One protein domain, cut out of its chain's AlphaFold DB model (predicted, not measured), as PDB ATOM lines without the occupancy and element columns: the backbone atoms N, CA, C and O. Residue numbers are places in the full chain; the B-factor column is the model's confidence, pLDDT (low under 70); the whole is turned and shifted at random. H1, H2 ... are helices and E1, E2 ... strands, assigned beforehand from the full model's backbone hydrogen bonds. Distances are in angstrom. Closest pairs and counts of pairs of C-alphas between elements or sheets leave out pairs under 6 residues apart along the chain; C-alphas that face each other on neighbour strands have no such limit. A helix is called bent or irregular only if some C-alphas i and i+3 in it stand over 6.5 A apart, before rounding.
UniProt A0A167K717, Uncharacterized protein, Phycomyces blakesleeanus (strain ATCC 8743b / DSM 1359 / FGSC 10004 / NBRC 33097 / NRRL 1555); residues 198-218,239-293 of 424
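What this domain is: This is residues 198 to 218 and 239 to 293 of the 424 residues of an uncharacterized protein of Phycomyces blakesleeanus (strain ATCC 8743b / DSM 1359 / FGSC 10004 / NBRC 33097 / NRRL 1555) (UniProt A0A167K717). A long, thin, loosely built rod: E1 runs on into E2 to make one extended ribbon along its length, with E5 paired beside E1 near one end and the hairpin of E3 and E4 paired beside E2 near the other. The helix H1 bridges these two small sheets, from near E4 to near E5, and the short H2 packs on its first turn. The printed part has 76 residues, with two named helices and five named strands in the order E1, E2, E3, E4, H1, E5, H2. One sheet is antiparallel, in the order E2, E3, E4; the other is the parallel pair E1 and E5. The class is mixed, helices and strands; the whole is loose, with a radius of gyration of the C-alphas of 15.0 A, and spans 53 by 24 by 22 A.

Where its parts are: E1, residues 204 to 208, begins at C-alpha 204 (-36.102, 9.644, -2.895) and is 12.9 A long. E2, residues 211 to 215, is 13.2 A long and ends at C-alpha 215 (-32.997, -13.117, -30.298). E3 is residues 240 to 244, 12.6 A, and E4 is residues 247 to 249, 6.4 A. H1, residues 258 to 276, is 25.1 A long, with a kink of 26 degrees near residue 265; it is irregular, but only just: C-alphas 267 and 270 are 6.8 A apart. E5, residues 281 to 285, is 12.9 A long. H2, residues 290 to 293, is 5.1 A long and ends at C-alpha 293 (-21.409, -9.208, -7.820).

How they stand to each other: E1 runs on into E2 at 24 degrees across a break of 2 residues. E2 and E3 are antiparallel at 159 degrees, with N 212 and O 243 2.8 A apart, within hydrogen-bond range. E3 and E4 form a hairpin, antiparallel at 164 degrees, with N 244 and O 247 at 3.1 A. H1 only grazes this sheet, with its residues 260 to 269; its closest C-alphas to E4 are those of Gln 264 and His 247, 7.1 A apart. E1 and E5 are parallel at 27 degrees, with N 283 and O 205 at 2.8 A. The closest C-alphas of H1 and E5 are those of Phe 273 and Gly 282, 7.3 A apart. H1 touches H2 with residues 258 to 261 alone; the closest C-alphas, of Ser 258 and Asn 291, are 4.7 A apart. H2 is not on the sheet of E2, E3 and E4. In H1, 12 of 15 O i to N i+4 pairs are within hydrogen-bond range; H2 is too short for such a pair.

The domain as a whole: The two C-alphas farthest apart are those of Glu 199 and His 217, 53.8 A. Residues 219 to 238 are not printed, and C-alphas 218 and 239 are 10.3 A apart across the cut. Of the links that are printed whole, none is long. Mean pLDDT of the printed part is 74.3; residues 199, 240 and 243 to 256 are under 70, and E4 has a mean of 42.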
ATOM      1  N   LEU A 198     -39.486  17.282   5.531       74.81
ATOM      2  CA  LEU A 198     -38.916  18.442   6.230       74.81
ATOM      3  C   LEU A 198     -37.850  19.112   5.345       74.81
ATOM      4  O   LEU A 198     -37.260  18.433   4.510       74.81
ATOM      5  N   GLU A 199     -37.531  20.393   5.561       61.50
ATOM      6  CA  GLU A 199     -36.596  21.171   4.713       61.50
ATOM      7  C   GLU A 199     -35.243  20.475   4.462       61.50
ATOM      8  O   GLU A 199     -34.722  20.486   3.351       61.50
ATOM      9  N   ASN A 200     -34.709  19.781   5.471       74.88
ATOM     10  CA  ASN A 200     -33.442  19.045   5.382       74.88
ATOM     11  C   ASN A 200     -33.567  17.623   4.780       74.88
ATOM     12  O   ASN A 200     -32.633  16.824   4.879       74.88
ATOM     13  N   GLN A 201     -34.713  17.251   4.196       74.62
ATOM     14  CA  GLN A 201     -34.985  15.905   3.676       74.62
ATOM     15  C   GLN A 201     -35.199  15.915   2.160       74.62
ATOM     16  O   GLN A 201     -36.166  16.468   1.648       74.62
ATOM     17  N   LYS A 202     -34.320  15.219   1.434       82.00
ATOM     18  CA  LYS A 202     -34.426  15.057  -0.021       82.00
ATOM     19  C   LYS A 202     -35.424  13.962  -0.394       82.00
ATOM     20  O   LYS A 202     -35.408  12.879   0.192       82.00
ATOM     21  N   LYS A 203     -36.236  14.226  -1.425       83.75
ATOM     22  CA  LYS A 203     -37.104  13.230  -2.070       83.75
ATOM     23  C   LYS A 203     -36.255  12.075  -2.603       83.75
ATOM     24  O   LYS A 203     -35.224  12.290  -3.244       83.75
ATOM     25  N   LEU A 204     -36.693  10.850  -2.336       83.19
ATOM     26  CA  LEU A 204     -36.102   9.644  -2.895       83.19
ATOM     27  C   LEU A 204     -36.806   9.278  -4.200       83.19
ATOM     28  O   LEU A 204     -38.032   9.341  -4.299       83.19
ATOM     29  N   VAL A 205     -36.030   8.845  -5.187       79.19
ATOM     30  CA  VAL A 205     -36.544   8.366  -6.474       79.19
ATOM     31  C   VAL A 205     -36.011   6.959  -6.717       79.19
ATOM     32  O   VAL A 205     -34.801   6.737  -6.723       79.19
ATOM     33  N   MET A 206     -36.914   5.991  -6.877       79.94
ATOM     34  CA  MET A 206     -36.557   4.591  -7.109       79.94
ATOM     35  C   MET A 206     -36.225   4.358  -8.587       79.94
ATOM     36  O   MET A 206     -37.097   4.483  -9.444       79.94
ATOM     37  N   VAL A 207     -34.990   3.955  -8.879       75.62
ATOM     38  CA  VAL A 207     -34.538   3.617 -10.237       75.62
ATOM     39  C   VAL A 207     -34.361   2.105 -10.326       75.62
ATOM     40  O   VAL A 207     -33.494   1.542  -9.666       75.62
ATOM     41  N   THR A 208     -35.188   1.429 -11.122       78.62
ATOM     42  CA  THR A 208     -35.112  -0.031 -11.314       78.62
ATOM     43  C   THR A 208     -34.379  -0.371 -12.607       78.62
ATOM     44  O   THR A 208     -34.808   0.044 -13.685       78.62
ATOM     45  N   HIS A 209     -33.299  -1.149 -12.502       77.44
ATOM     46  CA  HIS A 209     -32.557  -1.708 -13.636       77.44
ATOM     47  C   HIS A 209     -32.915  -3.174 -13.847       77.44
ATOM     48  O   HIS A 209     -33.030  -3.936 -12.890       77.44
ATOM     49  N   ASP A 210     -33.050  -3.552 -15.114       78.00
ATOM     50  CA  ASP A 210     -33.126  -4.938 -15.556       78.00
ATOM     51  C   ASP A 210     -32.593  -5.047 -16.999       78.00
ATOM     52  O   ASP A 210     -32.287  -4.026 -17.643       78.00
ATOM     53  N   LYS A 211     -32.471  -6.277 -17.499       76.00
ATOM     54  CA  LYS A 211     -32.039  -6.612 -18.860       76.00
ATOM     55  C   LYS A 211     -33.076  -7.496 -19.543       76.00
ATOM     56  O   LYS A 211     -33.742  -8.308 -18.908       76.00
ATOM     57  N   SER A 212     -33.163  -7.398 -20.858       76.56
ATOM     58  CA  SER A 212     -33.947  -8.308 -21.687       76.56
ATOM     59  C   SER A 212     -33.152  -8.633 -22.942       76.56
ATOM     60  O   SER A 212     -32.673  -7.733 -23.629       76.56
ATOM     61  N   THR A 213     -32.997  -9.923 -23.225       76.25
ATOM     62  CA  THR A 213     -32.361 -10.399 -24.455       76.25
ATOM     63  C   THR A 213     -33.448 -10.745 -25.457       76.25
ATOM     64  O   THR A 213     -34.342 -11.523 -25.132       76.25
ATOM     65  N   PHE A 214     -33.355 -10.182 -26.658       76.31
ATOM     66  CA  PHE A 214     -34.216 -10.496 -27.794       76.31
ATOM     67  C   PHE A 214     -33.365 -11.168 -28.867       76.31
ATOM     68  O   PHE A 214     -32.362 -10.599 -29.299       76.31
ATOM     69  N   TYR A 215     -33.738 -12.365 -29.295       79.44
ATOM     70  CA  TYR A 215     -32.997 -13.117 -30.298       79.44
ATOM     71  C   TYR A 215     -33.605 -12.938 -31.691       79.44
ATOM     72  O   TYR A 215     -34.820 -12.824 -31.860       79.44
ATOM     73  N   ALA A 216     -32.758 -12.974 -32.718       76.75
ATOM     74  CA  ALA A 216     -33.148 -12.800 -34.117       76.75
ATOM     75  C   ALA A 216     -34.147 -13.861 -34.628       76.75
ATOM     76  O   ALA A 216     -34.668 -13.729 -35.738       76.75
ATOM     77  N   HIS A 217     -34.395 -14.932 -33.866       77.38
ATOM     78  CA  HIS A 217     -35.350 -15.995 -34.198       77.38
ATOM     79  C   HIS A 217     -36.524 -16.124 -33.200       77.38
ATOM     80  O   HIS A 217     -37.326 -17.044 -33.346       77.38
ATOM     81  N   ASP A 218     -36.723 -15.160 -32.284       72.88
ATOM     82  CA  ASP A 218     -37.880 -15.075 -31.356       72.88
ATOM     83  C   ASP A 218     -39.227 -14.729 -32.050       72.88
ATOM     84  O   ASP A 218     -40.208 -14.336 -31.414       72.88
ATOM     85  N   CYS A 239     -28.533 -14.227 -33.730       71.75
ATOM     86  CA  CYS A 239     -27.932 -13.069 -33.057       71.75
ATOM     87  C   CYS A 239     -28.820 -12.546 -31.912       71.75
ATOM     88  O   CYS A 239     -30.041 -12.694 -31.960       71.75
ATOM     89  N   ALA A 240     -28.220 -11.905 -30.903       69.75
ATOM     90  CA  ALA A 240     -28.907 -11.489 -29.681       69.75
ATOM     91  C   ALA A 240     -28.775  -9.978 -29.418       69.75
ATOM     92  O   ALA A 240     -27.677  -9.456 -29.255       69.75
ATOM     93  N   LEU A 241     -29.900  -9.274 -29.300       71.06
ATOM     94  CA  LEU A 241     -29.957  -7.888 -28.845       71.06
ATOM     95  C   LEU A 241     -30.145  -7.863 -27.321       71.06
ATOM     96  O   LEU A 241     -31.219  -8.204 -26.824       71.06
ATOM     97  N   ILE A 242     -29.124  -7.435 -26.575       70.12
ATOM     98  CA  ILE A 242     -29.219  -7.247 -25.121       70.12
ATOM     99  C   ILE A 242     -29.669  -5.810 -24.845       70.12
ATOM    100  O   ILE A 242     -28.872  -4.869 -24.836       70.12
ATOM    101  N   VAL A 243     -30.965  -5.635 -24.602       65.81
ATOM    102  CA  VAL A 243     -31.535  -4.358 -24.169       65.81
ATOM    103  C   VAL A 243     -31.407  -4.253 -22.656       65.81
ATOM    104  O   VAL A 243     -31.843  -5.134 -21.916       65.81
ATOM    105  N   SER A 244     -30.858  -3.146 -22.171       68.75
ATOM    106  CA  SER A 244     -30.927  -2.783 -20.762       68.75
ATOM    107  C   SER A 244     -31.847  -1.581 -20.584       68.75
ATOM    108  O   SER A 244     -31.862  -0.657 -21.395       68.75
ATOM    109  N   LYS A 245     -32.595  -1.550 -19.479       62.25
ATOM    110  CA  LYS A 245     -33.545  -0.466 -19.181       62.25
ATOM    111  C   LYS A 245     -32.897   0.928 -19.030       62.25
ATOM    112  O   LYS A 245     -33.614   1.921 -19.014       62.25
ATOM    113  N   LEU A 246     -31.564   1.006 -18.926       53.53
ATOM    114  CA  LEU A 246     -30.800   2.265 -18.864       53.53
ATOM    115  C   LEU A 246     -30.031   2.597 -20.163       53.53
ATOM    116  O   LEU A 246     -29.565   3.727 -20.299       53.53
ATOM    117  N   HIS A 247     -29.881   1.652 -21.105       45.34
ATOM    118  CA  HIS A 247     -29.303   1.881 -22.440       45.34
ATOM    119  C   HIS A 247     -29.497   0.659 -23.360       45.34
ATOM    120  O   HIS A 247     -29.434  -0.482 -22.896       45.34
ATOM    121  N   VAL A 248     -29.655   0.872 -24.669       38.12
ATOM    122  CA  VAL A 248     -29.660  -0.219 -25.662       38.12
ATOM    123  C   VAL A 248     -28.220  -0.544 -26.065       38.12
ATOM    124  O   VAL A 248     -27.510   0.338 -26.534       38.12
ATOM    125  N   SER A 249     -27.796  -1.803 -25.921       41.34
ATOM    126  CA  SER A 249     -26.487  -2.285 -26.383       41.34
ATOM    127  C   SER A 249     -26.649  -3.339 -27.481       41.34
ATOM    128  O   SER A 249     -27.203  -4.414 -27.245       41.34
ATOM    129  N   ALA A 250     -26.153  -3.048 -28.685       38.81
ATOM    130  CA  ALA A 250     -26.137  -4.002 -29.791       38.81
ATOM    131  C   ALA A 250     -24.973  -4.996 -29.627       38.81
ATOM    132  O   ALA A 250     -23.843  -4.728 -30.029       38.81
ATOM    133  N   ALA A 251     -25.255  -6.146 -29.013       44.00
ATOM    134  CA  ALA A 251     -24.287  -7.215 -28.791       44.00
ATOM    135  C   ALA A 251     -24.077  -8.048 -30.070       44.00
ATOM    136  O   ALA A 251     -24.635  -9.133 -30.214       44.00
ATOM    137  N   TYR A 252     -23.283  -7.531 -31.015       40.62
ATOM    138  CA  TYR A 252     -23.001  -8.251 -32.263       40.62
ATOM    139  C   TYR A 252     -22.186  -9.540 -32.041       40.62
ATOM    140  O   TYR A 252     -22.525 -10.554 -32.643       40.62
ATOM    141  N   GLU A 253     -21.182  -9.537 -31.148       43.12
ATOM    142  CA  GLU A 253     -20.318 -10.716 -30.908       43.12
ATOM    143  C   GLU A 253     -19.936 -10.996 -29.433       43.12
ATOM    144  O   GLU A 253     -19.258 -11.986 -29.161       43.12
ATOM    145  N   SER A 254     -20.347 -10.180 -28.451       54.50
ATOM    146  CA  SER A 254     -19.865 -10.299 -27.059       54.50
ATOM    147  C   SER A 254     -20.960 -10.312 -25.984       54.50
ATOM    148  O   SER A 254     -21.992  -9.650 -26.083       54.50
ATOM    149  N   TYR A 255     -20.720 -11.071 -24.907       61.31
ATOM    150  CA  TYR A 255     -21.563 -11.063 -23.708       61.31
ATOM    151  C   TYR A 255     -21.363  -9.777 -22.897       61.31
ATOM    152  O   TYR A 255     -20.232  -9.401 -22.598       61.31
ATOM    153  N   TRP A 256     -22.464  -9.167 -22.450       67.12
ATOM    154  CA  TRP A 256     -22.455  -8.005 -21.551       67.12
ATOM    155  C   TRP A 256     -21.787  -8.337 -20.205       67.12
ATOM    156  O   TRP A 256     -22.157  -9.309 -19.535       67.12
ATOM    157  N   THR A 257     -20.823  -7.518 -19.791       76.50
ATOM    158  CA  THR A 257     -19.951  -7.725 -18.624       76.50
ATOM    159  C   THR A 257     -20.230  -6.729 -17.491       76.50
ATOM    160  O   THR A 257     -21.003  -5.779 -17.613       76.50
ATOM    161  N   SER A 258     -19.559  -6.908 -16.351       78.75
ATOM    162  CA  SER A 258     -19.576  -5.927 -15.259       78.75
ATOM    163  C   SER A 258     -18.879  -4.599 -15.592       78.75
ATOM    164  O   SER A 258     -19.176  -3.600 -14.938       78.75
ATOM    165  N   LYS A 259     -17.985  -4.554 -16.595       80.75
ATOM    166  CA  LYS A 259     -17.392  -3.289 -17.067       80.75
ATOM    167  C   LYS A 259     -18.452  -2.441 -17.761       80.75
ATOM    168  O   LYS A 259     -18.612  -1.277 -17.412       80.75
ATOM    169  N   ASP A 260     -19.234  -3.064 -18.637       79.50
ATOM    170  CA  ASP A 260     -20.316  -2.418 -19.388       79.50
ATOM    171  C   ASP A 260     -21.437  -1.942 -18.447       79.50
ATOM    172  O   ASP A 260     -22.014  -0.877 -18.647       79.50
ATOM    173  N   MET A 261     -21.686  -2.675 -17.351       80.81
ATOM    174  CA  MET A 261     -22.543  -2.210 -16.250       80.81
ATOM    175  C   MET A 261     -22.018  -0.929 -15.600       80.81
ATOM    176  O   MET A 261     -22.766   0.026 -15.398       80.81
ATOM    177  N   LEU A 262     -20.733  -0.930 -15.234       83.06
ATOM    178  CA  LEU A 262     -20.109   0.157 -14.490       83.06
ATOM    179  C   LEU A 262     -20.020   1.432 -15.336       83.06
ATOM    180  O   LEU A 262     -20.230   2.522 -14.804       83.06
ATOM    181  N   ASP A 263     -19.746   1.277 -16.629       83.12
ATOM    182  CA  ASP A 263     -19.769   2.344 -17.624       83.12
ATOM    183  C   ASP A 263     -21.190   2.899 -17.813       83.12
ATOM    184  O   ASP A 263     -21.430   4.070 -17.509       83.12
ATOM    185  N   GLN A 264     -22.168   2.039 -18.137       81.31
ATOM    186  CA  GLN A 264     -23.586   2.410 -18.259       81.31
ATOM    187  C   GLN A 264     -24.088   3.190 -17.034       81.31
ATOM    188  O   GLN A 264     -24.790   4.200 -17.167       81.31
ATOM    189  N   LEU A 265     -23.737   2.733 -15.829       84.62
ATOM    190  CA  LEU A 265     -24.165   3.359 -14.584       84.62
ATOM    191  C   LEU A 265     -23.506   4.729 -14.364       84.62
ATOM    192  O   LEU A 265     -24.203   5.689 -14.024       84.62
ATOM    193  N   LYS A 266     -22.185   4.833 -14.556       86.38
ATOM    194  CA  LYS A 266     -21.418   6.069 -14.319       86.38
ATOM    195  C   LYS A 266     -21.656   7.138 -15.379       86.38
ATOM    196  O   LYS A 266     -21.842   8.296 -15.016       86.38
ATOM    197  N   ASN A 267     -21.633   6.751 -16.651       84.06
ATOM    198  CA  ASN A 267     -21.506   7.673 -17.778       84.06
ATOM    199  C   ASN A 267     -22.858   8.033 -18.407       84.06
ATOM    200  O   ASN A 267     -22.986   9.099 -19.001       84.06
ATOM    201  N   HIS A 268     -23.894   7.209 -18.201       80.81
ATOM    202  CA  HIS A 268     -25.236   7.467 -18.731       80.81
ATOM    203  C   HIS A 268     -26.291   7.603 -17.626       80.81
ATOM    204  O   HIS A 268     -26.951   8.637 -17.522       80.81
ATOM    205  N   ALA A 269     -26.446   6.596 -16.762       82.75
ATOM    206  CA  ALA A 269     -27.581   6.547 -15.838       82.75
ATOM    207  C   ALA A 269     -27.513   7.574 -14.696       82.75
ATOM    208  O   ALA A 269     -28.528   8.192 -14.374       82.75
ATOM    209  N   ILE A 270     -26.345   7.777 -14.076       85.56
ATOM    210  CA  ILE A 270     -26.177   8.775 -13.007       85.56
ATOM    211  C   ILE A 270     -26.279  10.221 -13.544       85.56
ATOM    212  O   ILE A 270     -26.979  11.015 -12.910       85.56
ATOM    213  N   PRO A 271     -25.664  10.597 -14.686       86.19
ATOM    214  CA  PRO A 271     -25.869  11.909 -15.305       86.19
ATOM    215  C   PRO A 271     -27.331  12.170 -15.685       86.19
ATOM    216  O   PRO A 271     -27.881  13.203 -15.301       86.19
ATOM    217  N   LEU A 272     -27.995  11.210 -16.342       82.06
ATOM    218  CA  LEU A 272     -29.412  11.320 -16.695       82.06
ATOM    219  C   LEU A 272     -30.297  11.462 -15.447       82.06
ATOM    220  O   LEU A 272     -31.185  12.310 -15.416       82.06
ATOM    221  N   PHE A 273     -30.020  10.692 -14.388       85.94
ATOM    222  CA  PHE A 273     -30.720  10.830 -13.111       85.94
ATOM    223  C   PHE A 273     -30.577  12.240 -12.523       85.94
ATOM    224  O   PHE A 273     -31.574  12.828 -12.116       85.94
ATOM    225  N   LYS A 274     -29.354  12.793 -12.491       86.94
ATOM    226  CA  LYS A 274     -29.099  14.141 -11.958       86.94
ATOM    227  C   LYS A 274     -29.886  15.217 -12.713       86.94
ATOM    228  O   LYS A 274     -30.412  16.110 -12.066       86.94
ATOM    229  N   SER A 275     -29.982  15.103 -14.039       84.69
ATOM    230  CA  SER A 275     -30.719  16.050 -14.889       84.69
ATOM    231  C   SER A 275     -32.245  15.919 -14.770       84.69
ATOM    232  O   SER A 275     -32.946  16.925 -14.797       84.69
ATOM    233  N   LEU A 276     -32.781  14.703 -14.614       80.19
ATOM    234  CA  LEU A 276     -34.232  14.483 -14.486       80.19
ATOM    235  C   LEU A 276     -34.765  14.686 -13.057       80.19
ATOM    236  O   LEU A 276     -35.966  14.895 -12.869       80.19
ATOM    237  N   HIS A 277     -33.898  14.579 -12.048       83.44
ATOM    238  CA  HIS A 277     -34.268  14.546 -10.632       83.44
ATOM    239  C   HIS A 277     -33.332  15.410  -9.776       83.44
ATOM    240  O   HIS A 277     -32.764  14.956  -8.777       83.44
ATOM    241  N   GLU A 278     -33.191  16.680 -10.158       88.06
ATOM    242  CA  GLU A 278     -32.496  17.694  -9.365       88.06
ATOM    243  C   GLU A 278     -33.026  17.751  -7.919       88.06
ATOM    244  O   GLU A 278     -34.185  17.446  -7.628       88.06
ATOM    245  N   GLY A 279     -32.138  18.068  -6.971       85.19
ATOM    246  CA  GLY A 279     -32.440  18.082  -5.533       85.19
ATOM    247  C   GLY A 279     -32.723  16.712  -4.888       85.19
ATOM    248  O   GLY A 279     -32.607  16.597  -3.668       85.19
ATOM    249  N   CYS A 280     -33.034  15.670  -5.662       86.19
ATOM    250  CA  CYS A 280     -33.434  14.349  -5.174       86.19
ATOM    251  C   CYS A 280     -32.239  13.411  -4.909       86.19
ATOM    252  O   CYS A 280     -31.104  13.668  -5.313       86.19
ATOM    253  N   THR A 281     -32.510  12.274  -4.263       87.94
ATOM    254  CA  THR A 281     -31.540  11.184  -4.055       87.94
ATOM    255  C   THR A 281     -32.023   9.906  -4.744       87.94
ATOM    256  O   THR A 281     -33.120   9.411  -4.473       87.94
ATOM    257  N   GLY A 282     -31.200   9.349  -5.634       82.19
ATOM    258  CA  GLY A 282     -31.525   8.136  -6.390       82.19
ATOM    259  C   GLY A 282     -31.317   6.857  -5.582       82.19
ATOM    260  O   GLY A 282     -30.235   6.616  -5.049       82.19
ATOM    261  N   VAL A 283     -32.342   6.006  -5.530       82.69
ATOM    262  CA  VAL A 283     -32.285   4.651  -4.963       82.69
ATOM    263  C   VAL A 283     -32.265   3.661  -6.123       82.69
ATOM    264  O   VAL A 283     -33.311   3.242  -6.617       82.69
ATOM    265  N   PHE A 284     -31.061   3.322  -6.584       81.38
ATOM    266  CA  PHE A 284     -30.853   2.370  -7.673       81.38
ATOM    267  C   PHE A 284     -31.011   0.930  -7.168       81.38
ATOM    268  O   PHE A 284     -30.373   0.527  -6.194       81.38
ATOM    269  N   ILE A 285     -31.871   0.156  -7.831       79.00
ATOM    270  CA  ILE A 285     -32.181  -1.237  -7.506       79.00
ATOM    271  C   ILE A 285     -31.813  -2.114  -8.700       79.00
ATOM    272  O   ILE A 285     -32.289  -1.895  -9.815       79.00
ATOM    273  N   PHE A 286     -30.994  -3.124  -8.421       78.50
ATOM    274  CA  PHE A 286     -30.468  -4.095  -9.373       78.50
ATOM    275  C   PHE A 286     -30.864  -5.518  -8.971       78.50
ATOM    276  O   PHE A 286     -31.112  -5.802  -7.794       78.50
ATOM    277  N   ASP A 287     -30.873  -6.426  -9.945       79.00
ATOM    278  CA  ASP A 287     -30.987  -7.864  -9.707       79.00
ATOM    279  C   ASP A 287     -29.698  -8.454  -9.082       79.00
ATOM    280  O   ASP A 287     -28.680  -7.774  -8.928       79.00
ATOM    281  N   GLN A 288     -29.731  -9.740  -8.725       77.62
ATOM    282  CA  GLN A 288     -28.615 -10.454  -8.095       77.62
ATOM    283  C   GLN A 288     -27.720 -11.250  -9.070       77.62
ATOM    284  O   GLN A 288     -26.998 -12.153  -8.621       77.62
ATOM    285  N   SER A 289     -27.739 -10.923 -10.366       78.31
ATOM    286  CA  SER A 289     -26.883 -11.524 -11.392       78.31
ATOM    287  C   SER A 289     -25.388 -11.438 -11.053       78.31
ATOM    288  O   SER A 289     -24.927 -10.560 -10.317       78.31
ATOM    289  N   SER A 290     -24.611 -12.380 -11.591       75.44
ATOM    290  CA  SER A 290     -23.162 -12.494 -11.365       75.44
ATOM    291  C   SER A 290     -22.419 -11.195 -11.682       75.44
ATOM    292  O   SER A 290     -21.598 -10.761 -10.880       75.44
ATOM    293  N   ASN A 291     -22.772 -10.525 -12.782       76.12
ATOM    294  CA  ASN A 291     -22.173  -9.256 -13.206       76.12
ATOM    295  C   ASN A 291     -22.346  -8.113 -12.188       76.12
ATOM    296  O   ASN A 291     -21.495  -7.231 -12.126       76.12
ATOM    297  N   HIS A 292     -23.392  -8.133 -11.354       75.00
ATOM    298  CA  HIS A 292     -23.593  -7.147 -10.280       75.00
ATOM    299  C   HIS A 292     -22.849  -7.509  -8.980       75.00
ATOM    300  O   HIS A 292     -22.851  -6.737  -8.024       75.00
ATOM    301  N   LYS A 293     -22.212  -8.686  -8.938       73.88
ATOM    302  CA  LYS A 293     -21.409  -9.208  -7.820       73.88
ATOM    303  C   LYS A 293     -19.920  -9.328  -8.168       73.88
ATOM    304  O   LYS A 293     -19.159  -9.861  -7.362       73.88
TER     305      LYS A 293